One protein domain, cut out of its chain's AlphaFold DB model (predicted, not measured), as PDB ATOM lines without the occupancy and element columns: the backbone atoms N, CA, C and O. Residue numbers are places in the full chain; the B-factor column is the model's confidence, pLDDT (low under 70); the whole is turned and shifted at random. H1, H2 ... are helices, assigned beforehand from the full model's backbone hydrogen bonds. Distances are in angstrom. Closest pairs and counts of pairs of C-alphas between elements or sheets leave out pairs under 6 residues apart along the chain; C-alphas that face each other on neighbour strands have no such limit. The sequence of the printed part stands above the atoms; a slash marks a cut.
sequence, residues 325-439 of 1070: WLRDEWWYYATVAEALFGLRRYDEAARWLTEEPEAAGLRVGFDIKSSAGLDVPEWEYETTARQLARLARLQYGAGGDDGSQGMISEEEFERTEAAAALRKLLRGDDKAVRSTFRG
ATOM      1  N   TRP A 325      24.773  45.427   8.164       78.75
ATOM      2  CA  TRP A 325      24.157  44.316   7.426       78.75
ATOM      3  C   TRP A 325      23.294  43.404   8.314       78.75
ATOM      4  O   TRP A 325      22.386  42.766   7.796       78.75
ATOM      5  N   LEU A 326      23.512  43.382   9.638       83.12
ATOM      6  CA  LEU A 326      22.687  42.619  10.589       83.12
ATOM      7  C   LEU A 326      21.221  43.068  10.598       83.12
ATOM      8  O   LEU A 326      20.346  42.285  10.951       83.12
ATOM      9  N   ARG A 327      20.943  44.312  10.178       81.38
ATOM     10  CA  ARG A 327      19.576  44.832  10.049       81.38
ATOM     11  C   ARG A 327      18.738  44.053   9.047       81.38
ATOM     12  O   ARG A 327      17.529  44.121   9.147       81.38
ATOM     13  N   ASP A 328      19.367  43.343   8.110       76.44
ATOM     14  CA  ASP A 328      18.695  42.543   7.085       76.44
ATOM     15  C   ASP A 328      18.592  41.044   7.471       76.44
ATOM     16  O   ASP A 328      18.103  40.240   6.678       76.44
ATOM     17  N   GLU A 329      19.059  40.636   8.660       82.62
ATOM     18  CA  GLU A 329      19.262  39.223   9.023       82.62
ATOM     19  C   GLU A 329      18.347  38.774  10.172       82.62
ATOM     20  O   GLU A 329      18.504  39.192  11.317       82.62
ATOM     21  N   TRP A 330      17.421  37.846   9.904       85.75
ATOM     22  CA  TRP A 330      16.469  37.335  10.905       85.75
ATOM     23  C   TRP A 330      17.141  36.768  12.162       85.75
ATOM     24  O   TRP A 330      16.707  37.028  13.285       85.75
ATOM     25  N   TRP A 331      18.227  36.012  11.987       87.69
ATOM     26  CA  TRP A 331      18.920  35.343  13.090       87.69
ATOM     27  C   TRP A 331      19.498  36.316  14.124       87.69
ATOM     28  O   TRP A 331      19.632  35.937  15.286       87.69
ATOM     29  N   TYR A 332      19.773  37.568  13.743       91.31
ATOM     30  CA  TYR A 332      20.172  38.621  14.678       91.31
ATOM     31  C   TYR A 332      19.037  38.941  15.663       91.31
ATOM     32  O   TYR A 332      19.219  38.855  16.878       91.31
ATOM     33  N   TYR A 333      17.840  39.210  15.137       92.38
ATOM     34  CA  TYR A 333      16.635  39.462  15.929       92.38
ATOM     35  C   TYR A 333      16.252  38.255  16.787       92.38
ATOM     36  O   TYR A 333      15.995  38.399  17.984       92.38
ATOM     37  N   ALA A 334      16.291  37.054  16.201       92.75
ATOM     38  CA  ALA A 334      16.014  35.812  16.912       92.75
ATOM     39  C   ALA A 334      16.979  35.581  18.085       92.75
ATOM     40  O   ALA A 334      16.543  35.148  19.149       92.75
ATOM     41  N   THR A 335      18.262  35.917  17.921       94.75
ATOM     42  CA  THR A 335      19.277  35.743  18.971       94.75
ATOM     43  C   THR A 335      19.002  36.641  20.175       94.75
ATOM     44  O   THR A 335      18.976  36.169  21.314       94.75
ATOM     45  N   VAL A 336      18.742  37.931  19.934       96.06
ATOM     46  CA  VAL A 336      18.404  38.888  21.003       96.06
ATOM     47  C   VAL A 336      17.107  38.478  21.697       96.06
ATOM     48  O   VAL A 336      17.028  38.460  22.927       96.06
ATOM     49  N   ALA A 337      16.097  38.101  20.916       96.25
ATOM     50  CA  ALA A 337      14.810  37.714  21.455       96.25
ATOM     51  C   ALA A 337      14.872  36.432  22.291       96.25
ATOM     52  O   ALA A 337      14.274  36.397  23.359       96.25
ATOM     53  N   GLU A 338      15.609  35.399  21.872       97.06
ATOM     54  CA  GLU A 338      15.777  34.176  22.670       97.06
ATOM     55  C   GLU A 338      16.524  34.451  23.982       97.06
ATOM     56  O   GLU A 338      16.154  33.896  25.020       97.06
ATOM     57  N   ALA A 339      17.516  35.350  23.982       97.44
ATOM     58  CA  ALA A 339      18.177  35.778  25.213       97.44
ATOM     59  C   ALA A 339      17.183  36.456  26.174       97.44
ATOM     60  O   ALA A 339      17.081  36.055  27.335       97.44
ATOM     61  N   LEU A 340      16.395  37.421  25.686       97.94
ATOM     62  CA  LEU A 340      15.360  38.111  26.469       97.94
ATOM     63  C   LEU A 340      14.263  37.153  26.957       97.94
ATOM     64  O   LEU A 340      13.872  37.196  28.123       97.94
ATOM     65  N   PHE A 341      13.814  36.240  26.099       97.19
ATOM     66  CA  PHE A 341      12.820  35.221  26.428       97.19
ATOM     67  C   PHE A 341      13.337  34.289  27.531       97.19
ATOM     68  O   PHE A 341      12.637  33.996  28.501       97.19
ATOM     69  N   GLY A 342      14.605  33.886  27.442       95.31
ATOM     70  CA  GLY A 342      15.287  33.102  28.468       95.31
ATOM     71  C   GLY A 342      15.431  33.813  29.819       95.31
ATOM     72  O   GLY A 342      15.508  33.145  30.849       95.31
ATOM     73  N   LEU A 343      15.402  35.148  29.831       96.12
ATOM     74  CA  LEU A 343      15.350  35.986  31.037       96.12
ATOM     75  C   LEU A 343      13.924  36.255  31.535       96.12
ATOM     76  O   LEU A 343      13.751  37.056  32.451       96.12
ATOM     77  N   ARG A 344      12.911  35.619  30.931       95.75
ATOM     78  CA  ARG A 344      11.483  35.868  31.182       95.75
ATOM     79  C   ARG A 344      11.045  37.310  30.862       95.75
ATOM     80  O   ARG A 344      10.038  37.785  31.367       95.75
ATOM     81  N   ARG A 345      11.772  38.020  29.987       96.75
ATOM     82  CA  ARG A 345      11.410  39.358  29.465       96.75
ATOM     83  C   ARG A 345      10.581  39.212  28.186       96.75
ATOM     84  O   ARG A 345      10.998  39.622  27.100       96.75
ATOM     85  N   TYR A 346       9.429  38.554  28.307       95.81
ATOM     86  CA  TYR A 346       8.641  38.051  27.176       95.81
ATOM     87  C   TYR A 346       8.128  39.151  26.236       95.81
ATOM     88  O   TYR A 346       8.252  39.018  25.018       95.81
ATOM     89  N   ASP A 347       7.645  40.271  26.777       94.44
ATOM     90  CA  ASP A 347       7.158  41.401  25.973       94.44
ATOM     91  C   ASP A 347       8.253  42.051  25.122       94.44
ATOM     92  O   ASP A 347       8.006  42.497  23.999       94.44
ATOM     93  N   GLU A 348       9.470  42.133  25.656       96.12
ATOM     94  CA  GLU A 348      10.617  42.667  24.925       96.12
ATOM     95  C   GLU A 348      11.082  41.679  23.858       96.12
ATOM     96  O   GLU A 348      11.302  42.078  22.716       96.12
ATOM     97  N   ALA A 349      11.153  40.386  24.191       96.25
ATOM     98  CA  ALA A 349      11.464  39.337  23.225       96.25
ATOM     99  C   ALA A 349      10.481  39.344  22.042       96.25
ATOM    100  O   ALA A 349      10.895  39.285  20.886       96.25
ATOM    101  N   ALA A 350       9.181  39.484  22.315       92.81
ATOM    102  CA  ALA A 350       8.162  39.539  21.276       92.81
ATOM    103  C   ALA A 350       8.306  40.778  20.379       92.81
ATOM    104  O   ALA A 350       8.159  40.665  19.162       92.81
ATOM    105  N   ARG A 351       8.636  41.949  20.946       92.31
ATOM    106  CA  ARG A 351       8.939  43.172  20.172       92.31
ATOM    107  C   ARG A 351      10.146  42.987  19.257       92.31
ATOM    108  O   ARG A 351      10.080  43.349  18.086       92.31
ATOM    109  N   TRP A 352      11.196  42.338  19.753       92.62
ATOM    110  CA  TRP A 352      12.387  42.016  18.964       92.62
ATOM    111  C   TRP A 352      12.124  41.061  17.799       92.62
ATOM    112  O   TRP A 352      12.893  41.059  16.847       92.62
ATOM    113  N   LEU A 353      11.041  40.285  17.838       89.50
ATOM    114  CA  LEU A 353      10.662  39.365  16.762       89.50
ATOM    115  C   LEU A 353       9.586  39.919  15.819       89.50
ATOM    116  O   LEU A 353       9.274  39.277  14.819       89.50
ATOM    117  N   THR A 354       9.005  41.076  16.136       86.75
ATOM    118  CA  THR A 354       7.883  41.658  15.385       86.75
ATOM    119  C   THR A 354       8.187  43.094  14.971       86.75
ATOM    120  O   THR A 354       8.504  43.346  13.815       86.75
ATOM    121  N   GLU A 355       8.175  44.025  15.919       87.81
ATOM    122  CA  GLU A 355       8.307  45.465  15.676       87.81
ATOM    123  C   GLU A 355       9.707  45.872  15.189       87.81
ATOM    124  O   GLU A 355       9.832  46.621  14.223       87.81
ATOM    125  N   GLU A 356      10.773  45.368  15.818       88.62
ATOM    126  CA  GLU A 356      12.161  45.709  15.458       88.62
ATOM    127  C   GLU A 356      12.574  45.266  14.036       88.62
ATOM    128  O   GLU A 356      13.190  46.069  13.324       88.62
ATOM    129  N   PRO A 357      12.269  44.033  13.575       84.19
ATOM    130  CA  PRO A 357      12.547  43.642  12.196       84.19
ATOM    131  C   PRO A 357      11.651  44.392  11.199       84.19
ATOM    132  O   PRO A 357      12.151  44.837  10.164       84.19
ATOM    133  N   GLU A 358      10.369  44.617  11.512       79.81
ATOM    134  CA  GLU A 358       9.467  45.400  10.652       79.81
ATOM    135  C   GLU A 358       9.957  46.847  10.480       79.81
ATOM    136  O   GLU A 358       9.998  47.360   9.358       79.81
ATOM    137  N   ALA A 359      10.422  47.489  11.556       80.44
ATOM    138  CA  ALA A 359      11.014  48.827  11.515       80.44
ATOM    139  C   ALA A 359      12.305  48.885  10.677       80.44
ATOM    140  O   ALA A 359      12.607  49.917  10.071       80.44
ATOM    141  N   ALA A 360      13.053  47.780  10.604       75.12
ATOM    142  CA  ALA A 360      14.223  47.642   9.738       75.12
ATOM    143  C   ALA A 360      13.874  47.297   8.276       75.12
ATOM    144  O   ALA A 360      14.762  47.261   7.424       75.12
ATOM    145  N   GLY A 361      12.591  47.096   7.961       68.88
ATOM    146  CA  GLY A 361      12.116  46.772   6.618       68.88
ATOM    147  C   GLY A 361      12.129  45.278   6.283       68.88
ATOM    148  O   GLY A 361      11.999  44.939   5.103       68.88
ATOM    149  N   LEU A 362      12.266  44.386   7.276       71.19
ATOM    150  CA  LEU A 362      11.998  42.958   7.089       71.19
ATOM    151  C   LEU A 362      10.489  42.747   7.017       71.19
ATOM    152  O   LEU A 362       9.750  43.081   7.945       71.19
ATOM    153  N   ARG A 363      10.024  42.141   5.928       62.62
ATOM    154  CA  ARG A 363       8.646  41.670   5.829       62.62
ATOM    155  C   ARG A 363       8.573  40.315   6.518       62.62
ATOM    156  O   ARG A 363       9.054  39.305   6.024       62.62
ATOM    157  N   VAL A 364       7.981  40.261   7.702       59.22
ATOM    158  CA  VAL A 364       7.805  38.976   8.388       59.22
ATOM    159  C   VAL A 364       6.586  38.279   7.769       59.22
ATOM    160  O   VAL A 364       5.446  38.552   8.151       59.22
ATOM    161  N   GLY A 365       6.829  37.462   6.741       52.81
ATOM    162  CA  GLY A 365       5.796  36.838   5.912       52.81
ATOM    163  C   GLY A 365       4.930  35.826   6.670       52.81
ATOM    164  O   GLY A 365       5.436  34.858   7.232       52.81
ATOM    165  N   PHE A 366       3.613  36.039   6.645       52.94
ATOM    166  CA  PHE A 366       2.586  35.081   7.088       52.94
ATOM    167  C   PHE A 366       1.501  34.830   6.040       52.94
ATOM    168  O   PHE A 366       0.578  34.057   6.284       52.94
ATOM    169  N   ASP A 367       1.602  35.472   4.877       45.94
ATOM    170  CA  ASP A 367       0.569  35.380   3.858       45.94
ATOM    171  C   ASP A 367       0.858  34.216   2.904       45.94
ATOM    172  O   ASP A 367       1.962  34.074   2.376       45.94
ATOM    173  N   ILE A 368      -0.150  33.383   2.650       39.91
ATOM    174  CA  ILE A 368      -0.066  32.184   1.791       39.91
ATOM    175  C   ILE A 368       0.208  32.576   0.317       39.91
ATOM    176  O   ILE A 368       0.429  31.717  -0.535       39.91
ATOM    177  N   LYS A 369       0.204  33.878  -0.010       36.38
ATOM    178  CA  LYS A 369       0.113  34.394  -1.382       36.38
ATOM    179  C   LYS A 369       1.277  35.215  -1.934       36.38
ATOM    180  O   LYS A 369       1.188  35.579  -3.103       36.38
ATOM    181  N   SER A 370       2.381  35.465  -1.236       37.31
ATOM    182  CA  SER A 370       3.482  36.197  -1.887       37.31
ATOM    183  C   SER A 370       4.852  35.785  -1.385       37.31
ATOM    184  O   SER A 370       5.101  35.743  -0.187       37.31
ATOM    185  N   SER A 371       5.757  35.523  -2.327       39.09
ATOM    186  CA  SER A 371       7.190  35.543  -2.069       39.09
ATOM    187  C   SER A 371       7.710  36.856  -2.626       39.09
ATOM    188  O   SER A 371       7.862  36.985  -3.834       39.09
ATOM    189  N   ALA A 372       7.897  37.844  -1.760       40.47
ATOM    190  CA  ALA A 372       8.271  39.196  -2.124       40.47
ATOM    191  C   ALA A 372       8.995  39.973  -0.988       40.47
ATOM    192  O   ALA A 372       8.454  40.911  -0.415       40.47
ATOM    193  N   GLY A 373      10.272  39.653  -0.738       48.25
ATOM    194  CA  GLY A 373      11.326  40.627  -0.401       48.25
ATOM    195  C   GLY A 373      11.535  40.836   1.088       48.25
ATOM    196  O   GLY A 373      10.637  41.298   1.768       48.25
ATOM    197  N   LEU A 374      12.738  40.492   1.574       50.97
ATOM    198  CA  LEU A 374      13.014  40.179   2.987       50.97
ATOM    199  C   LEU A 374      11.821  39.518   3.693       50.97
ATOM    200  O   LEU A 374      11.463  39.914   4.793       50.97
ATOM    201  N   ASP A 375      11.266  38.491   3.043       58.66
ATOM    202  CA  ASP A 375      10.456  37.469   3.689       58.66
ATOM    203  C   ASP A 375      11.388  36.566   4.486       58.66
ATOM    204  O   ASP A 375      12.216  35.856   3.900       58.66
ATOM    205  N   VAL A 376      11.261  36.585   5.811       64.31
ATOM    206  CA  VAL A 376      11.874  35.558   6.661       64.31
ATOM    207  C   VAL A 376      11.358  34.196   6.179       64.31
ATOM    208  O   VAL A 376      10.143  33.977   6.192       64.31
ATOM    209  N   PRO A 377      12.224  33.273   5.714       67.00
ATOM    210  CA  PRO A 377      11.767  31.972   5.262       67.00
ATOM    211  C   PRO A 377      11.012  31.248   6.378       67.00
ATOM    212  O   PRO A 377      11.475  31.192   7.514       67.00
ATOM    213  N   GLU A 378       9.888  30.617   6.037       71.81
ATOM    214  CA  GLU A 378       9.010  29.940   7.003       71.81
ATOM    215  C   GLU A 378       9.754  29.000   7.967       71.81
ATOM    216  O   GLU A 378       9.451  28.950   9.155       71.81
ATOM    217  N   TRP A 379      10.755  28.272   7.468       74.31
ATOM    218  CA  TRP A 379      11.515  27.327   8.285       74.31
ATOM    219  C   TRP A 379      12.362  28.013   9.368       74.31
ATOM    220  O   TRP A 379      12.614  27.406  10.409       74.31
ATOM    221  N   GLU A 380      12.815  29.252   9.145       79.00
ATOM    222  CA  GLU A 380      13.540  30.031  10.156       79.00
ATOM    223  C   GLU A 380      12.592  30.401  11.290       79.00
ATOM    224  O   GLU A 380      12.922  30.220  12.460       79.00
ATOM    225  N   TYR A 381      11.372  30.794  10.928       80.12
ATOM    226  CA  TYR A 381      10.302  31.091  11.865       80.12
ATOM    227  C   TYR A 381       9.913  29.896  12.722       80.12
ATOM    228  O   TYR A 381       9.876  29.975  13.950       80.12
ATOM    229  N   GLU A 382       9.666  28.764  12.063       83.69
ATOM    230  CA  GLU A 382       9.339  27.508  12.723       83.69
ATOM    231  C   GLU A 382      10.467  27.104  13.684       83.69
ATOM    232  O   GLU A 382      10.207  26.692  14.815       83.69
ATOM    233  N   THR A 383      11.726  27.263  13.266       85.62
ATOM    234  CA  THR A 383      12.893  26.948  14.100       85.62
ATOM    235  C   THR A 383      12.952  27.844  15.338       85.62
ATOM    236  O   THR A 383      13.083  27.318  16.446       85.62
ATOM    237  N   THR A 384      12.801  29.164  15.177       90.31
ATOM    238  CA  THR A 384      12.762  30.120  16.295       90.31
ATOM    239  C   THR A 384      11.611  29.793  17.247       90.31
ATOM    240  O   THR A 384      11.835  29.627  18.444       90.31
ATOM    241  N   ALA A 385      10.395  29.596  16.733       90.44
ATOM    242  CA  ALA A 385       9.223  29.289  17.552       90.44
ATOM    243  C   ALA A 385       9.382  27.970  18.329       90.44
ATOM    244  O   ALA A 385       9.090  27.916  19.523       90.44
ATOM    245  N   ARG A 386       9.907  26.909  17.698       89.75
ATOM    246  CA  ARG A 386      10.166  25.620  18.370       89.75
ATOM    247  C   ARG A 386      11.232  25.724  19.460       89.75
ATOM    248  O   ARG A 386      11.106  25.051  20.485       89.75
ATOM    249  N   GLN A 387      12.270  26.527  19.241       90.69
ATOM    250  CA  GLN A 387      13.336  26.770  20.213       90.69
ATOM    251  C   GLN A 387      12.793  27.544  21.429       90.69
ATOM    252  O   GLN A 387      12.973  27.091  22.559       90.69
ATOM    253  N   LEU A 388      12.033  28.624  21.207       93.38
ATOM    254  CA  LEU A 388      11.380  29.402  22.270       93.38
ATOM    255  C   LEU A 388      10.338  28.587  23.045       93.38
ATOM    256  O   LEU A 388      10.330  28.611  24.273       93.38
ATOM    257  N   ALA A 389       9.507  27.801  22.359       90.31
ATOM    258  CA  ALA A 389       8.539  26.920  23.011       90.31
ATOM    259  C   ALA A 389       9.231  25.855  23.879       90.31
ATOM    260  O   ALA A 389       8.769  25.532  24.974       90.31
ATOM    261  N   ARG A 390      10.376  25.330  23.424       88.75
ATOM    262  CA  ARG A 390      11.193  24.408  24.222       88.75
ATOM    263  C   ARG A 390      11.815  25.100  25.435       88.75
ATOM    264  O   ARG A 390      11.841  24.496  26.502       88.75
ATOM    265  N   LEU A 391      12.279  26.339  25.289       91.06
ATOM    266  CA  LEU A 391      12.808  27.130  26.397       91.06
ATOM    267  C   LEU A 391      11.726  27.451  27.434       91.06
ATOM    268  O   LEU A 391      11.962  27.273  28.624       91.06
ATOM    269  N   ALA A 392      10.519  27.815  26.992       89.75
ATOM    270  CA  ALA A 392       9.379  28.016  27.881       89.75
ATOM    271  C   ALA A 392       9.099  26.751  28.706       89.75
ATOM    272  O   ALA A 392       9.010  26.815  29.928       89.75
ATOM    273  N   ARG A 393       9.068  25.572  28.072       83.06
ATOM    274  CA  ARG A 393       8.895  24.298  28.794       83.06
ATOM    275  C   ARG A 393       9.965  24.062  29.858       83.06
ATOM    276  O   ARG A 393       9.631  23.604  30.942       83.06
ATOM    277  N   LEU A 394      11.226  24.385  29.572       85.69
ATOM    278  CA  LEU A 394      12.311  24.268  30.553       85.69
ATOM    279  C   LEU A 394      12.138  25.260  31.716       85.69
ATOM    280  O   LEU A 394      12.429  24.908  32.852       85.69
ATOM    281  N   GLN A 395      11.638  26.470  31.451       85.62
ATOM    282  CA  GLN A 395      11.418  27.507  32.465       85.62
ATOM    283  C   GLN A 395      10.202  27.262  33.364       85.62
ATOM    284  O   GLN A 395      10.252  27.667  34.521       85.62
ATOM    285  N   TYR A 396       9.126  26.675  32.827       74.31
ATOM    286  CA  TYR A 396       7.888  26.390  33.567       74.31
ATOM    287  C   TYR A 396       7.856  24.976  34.161       74.31
ATOM    288  O   TYR A 396       7.186  24.767  35.161       74.31
ATOM    289  N   GLY A 397       8.584  24.012  33.583       60.88
ATOM    290  CA  GLY A 397       8.744  22.674  34.167       60.88
ATOM    291  C   GLY A 397       9.748  22.632  35.326       60.88
ATOM    292  O   GLY A 397       9.695  21.733  36.162       60.88
ATOM    293  N   ALA A 398      10.654  23.610  35.398       51.06
ATOM    294  CA  ALA A 398      11.571  23.808  36.511       51.06
ATOM    295  C   ALA A 398      10.906  24.673  37.588       51.06
ATOM    296  O   ALA A 398      11.186  25.863  37.619       51.06
ATOM    297  N   GLY A 399      10.015  24.089  38.398       47.41
ATOM    298  CA  GLY A 399       9.441  24.685  39.615       47.41
ATOM    299  C   GLY A 399       8.922  26.122  39.470       47.41
ATOM    300  O   GLY A 399       9.697  27.079  39.444       47.41
ATOM    301  N   GLY A 400       7.601  26.306  39.455       38.56
ATOM    302  CA  GLY A 400       7.030  27.639  39.680       38.56
ATOM    303  C   GLY A 400       7.553  28.259  40.986       38.56
ATOM    304  O   GLY A 400       8.064  27.552  41.854       38.56
ATOM    305  N   ASP A 401       7.393  29.575  41.164       37.16
ATOM    306  CA  ASP A 401       7.761  30.287  42.409       37.16
ATOM    307  C   ASP A 401       7.069  29.709  43.677       37.16
ATOM    308  O   ASP A 401       7.391  30.103  44.797       37.16
ATOM    309  N   ASP A 402       6.137  28.759  43.519       36.22
ATOM    310  CA  ASP A 402       5.448  28.018  44.581       36.22
ATOM    311  C   ASP A 402       6.074  26.652  44.937       36.22
ATOM    312  O   ASP A 402       5.579  25.964  45.831       36.22
ATOM    313  N   GLY A 403       7.159  26.243  44.271       35.72
ATOM    314  CA  GLY A 403       7.838  24.973  44.530       35.72
ATOM    315  C   GLY A 403       7.097  23.726  44.029       35.72
ATOM    316  O   GLY A 403       7.511  22.611  44.357       35.72
ATOM    317  N   SER A 404       6.040  23.865  43.223       38.31
ATOM    318  CA  SER A 404       5.410  22.725  42.557       38.31
ATOM    319  C   SER A 404       6.290  22.235  41.397       38.31
ATOM    320  O   SER A 404       6.439  22.874  40.355       38.31
ATOM    321  N   GLN A 405       6.940  21.082  41.585       43.31
ATOM    322  CA  GLN A 405       7.551  20.337  40.483       43.31
ATOM    323  C   GLN A 405       6.425  19.685  39.672       43.31
ATOM    324  O   GLN A 405       5.795  18.736  40.139       43.31
ATOM    325  N   GLY A 406       6.146  20.194  38.472       51.50
ATOM    326  CA  GLY A 406       5.057  19.675  37.651       51.50
ATOM    327  C   GLY A 406       5.122  20.112  36.194       51.50
ATOM    328  O   GLY A 406       5.573  21.205  35.862       51.50
ATOM    329  N   MET A 407       4.674  19.223  35.309       58.03
ATOM    330  CA  MET A 407       4.457  19.516  33.894       58.03
ATOM    331  C   MET A 407       3.312  20.530  33.767       58.03
ATOM    332  O   MET A 407       2.211  20.250  34.231       58.03
ATOM    333  N   ILE A 408       3.549  21.680  33.129       66.81
ATOM    334  CA  ILE A 408       2.488  22.654  32.841       66.81
ATOM    335  C   ILE A 408       1.558  22.102  31.749       66.81
ATOM    336  O   ILE A 408       2.020  21.664  30.688       66.81
ATOM    337  N   SER A 409       0.250  22.105  31.998       69.31
ATOM    338  CA  SER A 409      -0.745  21.753  30.983       69.31
ATOM    339  C   SER A 409      -0.764  22.785  29.852       69.31
ATOM    340  O   SER A 409      -0.257  23.898  29.980       69.31
ATOM    341  N   GLU A 410      -1.354  22.436  28.711       70.69
ATOM    342  CA  GLU A 410      -1.469  23.383  27.601       70.69
ATOM    343  C   GLU A 410      -2.363  24.577  27.943       70.69
ATOM    344  O   GLU A 410      -2.017  25.702  27.604       70.69
ATOM    345  N   GLU A 411      -3.464  24.357  28.665       73.75
ATOM    346  CA  GLU A 411      -4.345  25.442  29.107       73.75
ATOM    347  C   GLU A 411      -3.637  26.400  30.068       73.75
ATOM    348  O   GLU A 411      -3.823  27.615  29.994       73.75
ATOM    349  N   GLU A 412      -2.811  25.868  30.968       77.94
ATOM    350  CA  GLU A 412      -1.971  26.688  31.841       77.94
ATOM    351  C   GLU A 412      -0.913  27.425  31.025       77.94
ATOM    352  O   GLU A 412      -0.732  28.627  31.213       77.94
ATOM    353  N   PHE A 413      -0.265  26.744  30.073       82.62
ATOM    354  CA  PHE A 413       0.725  27.355  29.196       82.62
ATOM    355  C   PHE A 413       0.129  28.507  28.387       82.62
ATOM    356  O   PHE A 413       0.722  29.581  28.360       82.62
ATOM    357  N   GLU A 414      -1.048  28.342  27.785       83.56
ATOM    358  CA  GLU A 414      -1.721  29.369  26.977       83.56
ATOM    359  C   GLU A 414      -2.020  30.667  27.747       83.56
ATOM    360  O   GLU A 414      -2.158  31.727  27.120       83.56
ATOM    361  N   ARG A 415      -2.092  30.596  29.085       86.62
ATOM    362  CA  ARG A 415      -2.284  31.738  29.997       86.62
ATOM    363  C   ARG A 415      -0.976  32.413  30.411       86.62
ATOM    364  O   ARG A 415      -1.017  33.480  31.019       86.62
ATOM    365  N   THR A 416       0.174  31.816  30.104       88.88
ATOM    366  CA  THR A 416       1.483  32.380  30.449       88.88
ATOM    367  C   THR A 416       1.876  33.541  29.536       88.88
ATOM    368  O   THR A 416       1.514  33.601  28.358       88.88
ATOM    369  N   GLU A 417       2.716  34.434  30.056       91.56
ATOM    370  CA  GLU A 417       3.343  35.505  29.273       91.56
ATOM    371  C   GLU A 417       4.233  34.958  28.142       91.56
ATOM    372  O   GLU A 417       4.304  35.540  27.058       91.56
ATOM    373  N   ALA A 418       4.855  33.791  28.341       91.62
ATOM    374  CA  ALA A 418       5.629  33.111  27.307       91.62
ATOM    375  C   ALA A 418       4.770  32.695  26.105       91.62
ATOM    376  O   ALA A 418       5.173  32.897  24.954       91.62
ATOM    377  N   ALA A 419       3.578  32.142  26.350       90.44
ATOM    378  CA  ALA A 419       2.636  31.823  25.284       90.44
ATOM    379  C   ALA A 419       2.092  33.086  24.610       90.44
ATOM    380  O   ALA A 419       1.946  33.095  23.391       90.44
ATOM    381  N   ALA A 420       1.858  34.170  25.356       91.81
ATOM    382  CA  ALA A 420       1.471  35.456  24.776       91.81
ATOM    383  C   ALA A 420       2.553  36.015  23.832       91.81
ATOM    384  O   ALA A 420       2.239  36.453  22.722       91.81
ATOM    385  N   ALA A 421       3.832  35.924  24.211       92.38
ATOM    386  CA  ALA A 421       4.950  36.312  23.352       92.38
ATOM    387  C   ALA A 421       5.060  35.434  22.098       92.38
ATOM    388  O   ALA A 421       5.238  35.957  20.994       92.38
ATOM    389  N   LEU A 422       4.894  34.113  22.234       91.00
ATOM    390  CA  LEU A 422       4.825  33.203  21.087       91.00
ATOM    391  C   LEU A 422       3.618  33.487  20.195       91.00
ATOM    392  O   LEU A 422       3.755  33.425  18.984       91.00
ATOM    393  N   ARG A 423       2.456  33.831  20.750       90.44
ATOM    394  CA  ARG A 423       1.264  34.209  19.980       90.44
ATOM    395  C   ARG A 423       1.503  35.492  19.192       90.44
ATOM    396  O   ARG A 423       1.126  35.564  18.026       90.44
ATOM    397  N   LYS A 424       2.168  36.485  19.795       88.81
ATOM    398  CA  LYS A 424       2.558  37.729  19.112       88.81
ATOM    399  C   LYS A 424       3.552  37.462  17.984       88.81
ATOM    400  O   LYS A 424       3.341  37.965  16.883       88.81
ATOM    401  N   LEU A 425       4.568  36.626  18.228       86.00
ATOM    402  CA  LEU A 425       5.442  36.096  17.180       86.00
ATOM    403  C   LEU A 425       4.570  35.438  16.101       86.00
ATOM    404  O   LEU A 425       4.502  35.909  14.979       86.00
ATOM    405  N   LEU A 426       3.794  34.415  16.418       85.06
ATOM    406  CA  LEU A 426       3.000  33.664  15.446       85.06
ATOM    407  C   LEU A 426       1.780  34.440  14.877       85.06
ATOM    408  O   LEU A 426       0.888  33.824  14.309       85.06
ATOM    409  N   ARG A 427       1.734  35.778  15.008       81.00
ATOM    410  CA  ARG A 427       0.689  36.697  14.509       81.00
ATOM    411  C   ARG A 427      -0.743  36.269  14.859       81.00
ATOM    412  O   ARG A 427      -1.666  36.453  14.071       81.00
ATOM    413  N   GLY A 428      -0.931  35.722  16.056       82.00
ATOM    414  CA  GLY A 428      -2.233  35.249  16.531       82.00
ATOM    415  C   GLY A 428      -2.609  33.838  16.073       82.00
ATOM    416  O   GLY A 428      -3.723  33.408  16.351       82.00
ATOM    417  N   ASP A 429      -1.713  33.101  15.407       82.44
ATOM    418  CA  ASP A 429      -1.939  31.694  15.060       82.44
ATOM    419  C   ASP A 429      -1.781  30.791  16.297       82.44
ATOM    420  O   ASP A 429      -0.718  30.219  16.571       82.44
ATOM    421  N   ASP A 430      -2.868  30.651  17.055       83.19
ATOM    422  CA  ASP A 430      -2.941  29.782  18.232       83.19
ATOM    423  C   ASP A 430      -2.639  28.311  17.903       83.19
ATOM    424  O   ASP A 430      -2.061  27.591  18.723       83.19
ATOM    425  N   LYS A 431      -2.966  27.845  16.687       84.56
ATOM    426  CA  LYS A 431      -2.700  26.459  16.263       84.56
ATOM    427  C   LYS A 431      -1.195  26.212  16.194       84.56
ATOM    428  O   LYS A 431      -0.706  25.181  16.670       84.56
ATOM    429  N   ALA A 432      -0.454  27.171  15.649       84.56
ATOM    430  CA  ALA A 432       0.996  27.115  15.574       84.56
ATOM    431  C   ALA A 432       1.665  27.229  16.960       84.56
ATOM    432  O   ALA A 432       2.636  26.504  17.225       84.56
ATOM    433  N   VAL A 433       1.131  28.055  17.875       86.44
ATOM    434  CA  VAL A 433       1.622  28.144  19.272       86.44
ATOM    435  C   VAL A 433       1.532  26.770  19.935       86.44
ATOM    436  O   VAL A 433       2.541  26.218  20.384       86.44
ATOM    437  N   ARG A 434       0.344  26.162  19.902       84.50
ATOM    438  CA  ARG A 434       0.102  24.821  20.448       84.50
ATOM    439  C   ARG A 434       0.999  23.762  19.814       84.50
ATOM    440  O   ARG A 434       1.631  22.962  20.505       84.50
ATOM    441  N   SER A 435       1.129  23.776  18.487       86.25
ATOM    442  CA  SER A 435       1.934  22.784  17.766       86.25
ATOM    443  C   SER A 435       3.426  22.845  18.100       86.25
ATOM    444  O   SER A 435       4.091  21.804  18.143       86.25
ATOM    445  N   THR A 436       3.979  24.043  18.288       86.31
ATOM    446  CA  THR A 436       5.404  24.218  18.616       86.31
ATOM    447  C   THR A 436       5.700  23.791  20.053       86.31
ATOM    448  O   THR A 436       6.724  23.135  20.298       86.31
ATOM    449  N   PHE A 437       4.767  24.055  20.971       84.38
ATOM    450  CA  PHE A 437       4.821  23.613  22.362       84.38
ATOM    451  C   PHE A 437       4.731  22.086  22.502       84.38
ATOM    452  O   PHE A 437       5.640  21.462  23.061       84.38
ATOM    453  N   ARG A 438       3.699  21.467  21.917       83.38
ATOM    454  CA  ARG A 438       3.455  20.015  21.986       83.38
ATOM    455  C   ARG A 438       4.570  19.191  21.330       83.38
ATOM    456  O   ARG A 438       4.977  18.149  21.841       83.38
ATOM    457  N   GLY A 439       5.137  19.690  20.234       87.94
ATOM    458  CA  GLY A 439       6.127  18.959  19.445       87.94
ATOM    459  C   GLY A 439       5.487  17.940  18.500       87.94
ATOM    460  O   GLY A 439       4.278  17.939  18.291       87.94
TER     461      GLY A 439
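What this domain is: This is residues 325 to 439 of the 1070 residues of the protein "Patatin family protein" of Acidobacteria bacterium (UniProt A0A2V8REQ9). Four helices, H2, H3, H7 and H5, stand side by side as a bundle with their lines nearly aligned, and H8 packs steeply across H5 and H7 on one side of it. Two long loops, residues 360 to 377 and 398 to 409, lie at opposite ends of the bundle and lengthen the whole, while the short H1 and H4 sit at one end and H6 lies near H7 and H8. The printed part has 115 residues with eight named helices, H1 to H8 in chain order, and no named strand; the class is all helix. It is compact, with a radius of gyration of the C-alphas of 14.5 A, yet elongated in outline, spanning 47 by 27 by 17 A.

How they stand to each other: H1, residues 325 to 328, is close to but not clearly touching H2, residues 330 to 342; their closest C-alphas, Leu 326 and Tyr 332, are 6.2 A apart. H2 and H3, residues 346 to 353, form a helical hairpin: they touch at a shallow tilt of 4 degrees, opposite ways, with the C-alphas of Ala 337 and Ala 349 closest at 4.1 A. H4, residues 355 to 359, only just touches H2, with 3 pairs of C-alphas within 8 A, the closest being Tyr 333 and Pro 357 at 6.9 A. H5, residues 378 to 397, touches H2 at a shallow tilt of 9 degrees, the same way; the C-alphas of Glu 338 and Leu 388 are closest at 6.5 A. H6, residues 410 to 414, is close to but not clearly touching H7, residues 417 to 425; the closest C-alphas, Phe 413 and Ala 419, are 6.2 A apart. H7 touches H3 at a shallow tilt of 17 degrees, the same way, with the C-alphas of Ala 350 and Ala 421 closest at 5.0 A. H7 also touches H5, with residues 385 to 392 of H5 alone, at a shallow tilt of 4 degrees, opposite ways; Ala 392 and Ala 418 have the closest C-alphas, 6.4 A apart. H3 and H5 are apart. H8, residues 430 to 438, touches H5 at a steep tilt of 61 degrees; the C-alphas of Arg 386 and Thr 436 are closest at 5.0 A. Every O i to N i+4 pair is within hydrogen-bond range in H2 to H8; H1 is too short for such a pair.

Where its parts are: H1 begins at C-alpha 325 (24.157, 44.316, 7.426). H2 is 18.1 A from first to last C-alpha, H3 10.7 A, H7 12.3 A and H8 12.3 A. H5, the longest, covers 28.1 A, from C-alpha 378 (9.010, 29.940, 7.003) to C-alpha 397 (8.744, 22.674, 34.167).

The domain as a whole: The farthest C-alphas, Ala 372 and Gly 403, are 48.8 A apart. The printed part has no cut; the links H4 to H5 and H5 to H6 are long. The mean pLDDT of the printed part is 77.9, and residues 361, 363 to 377 and 397 to 409 are under 70.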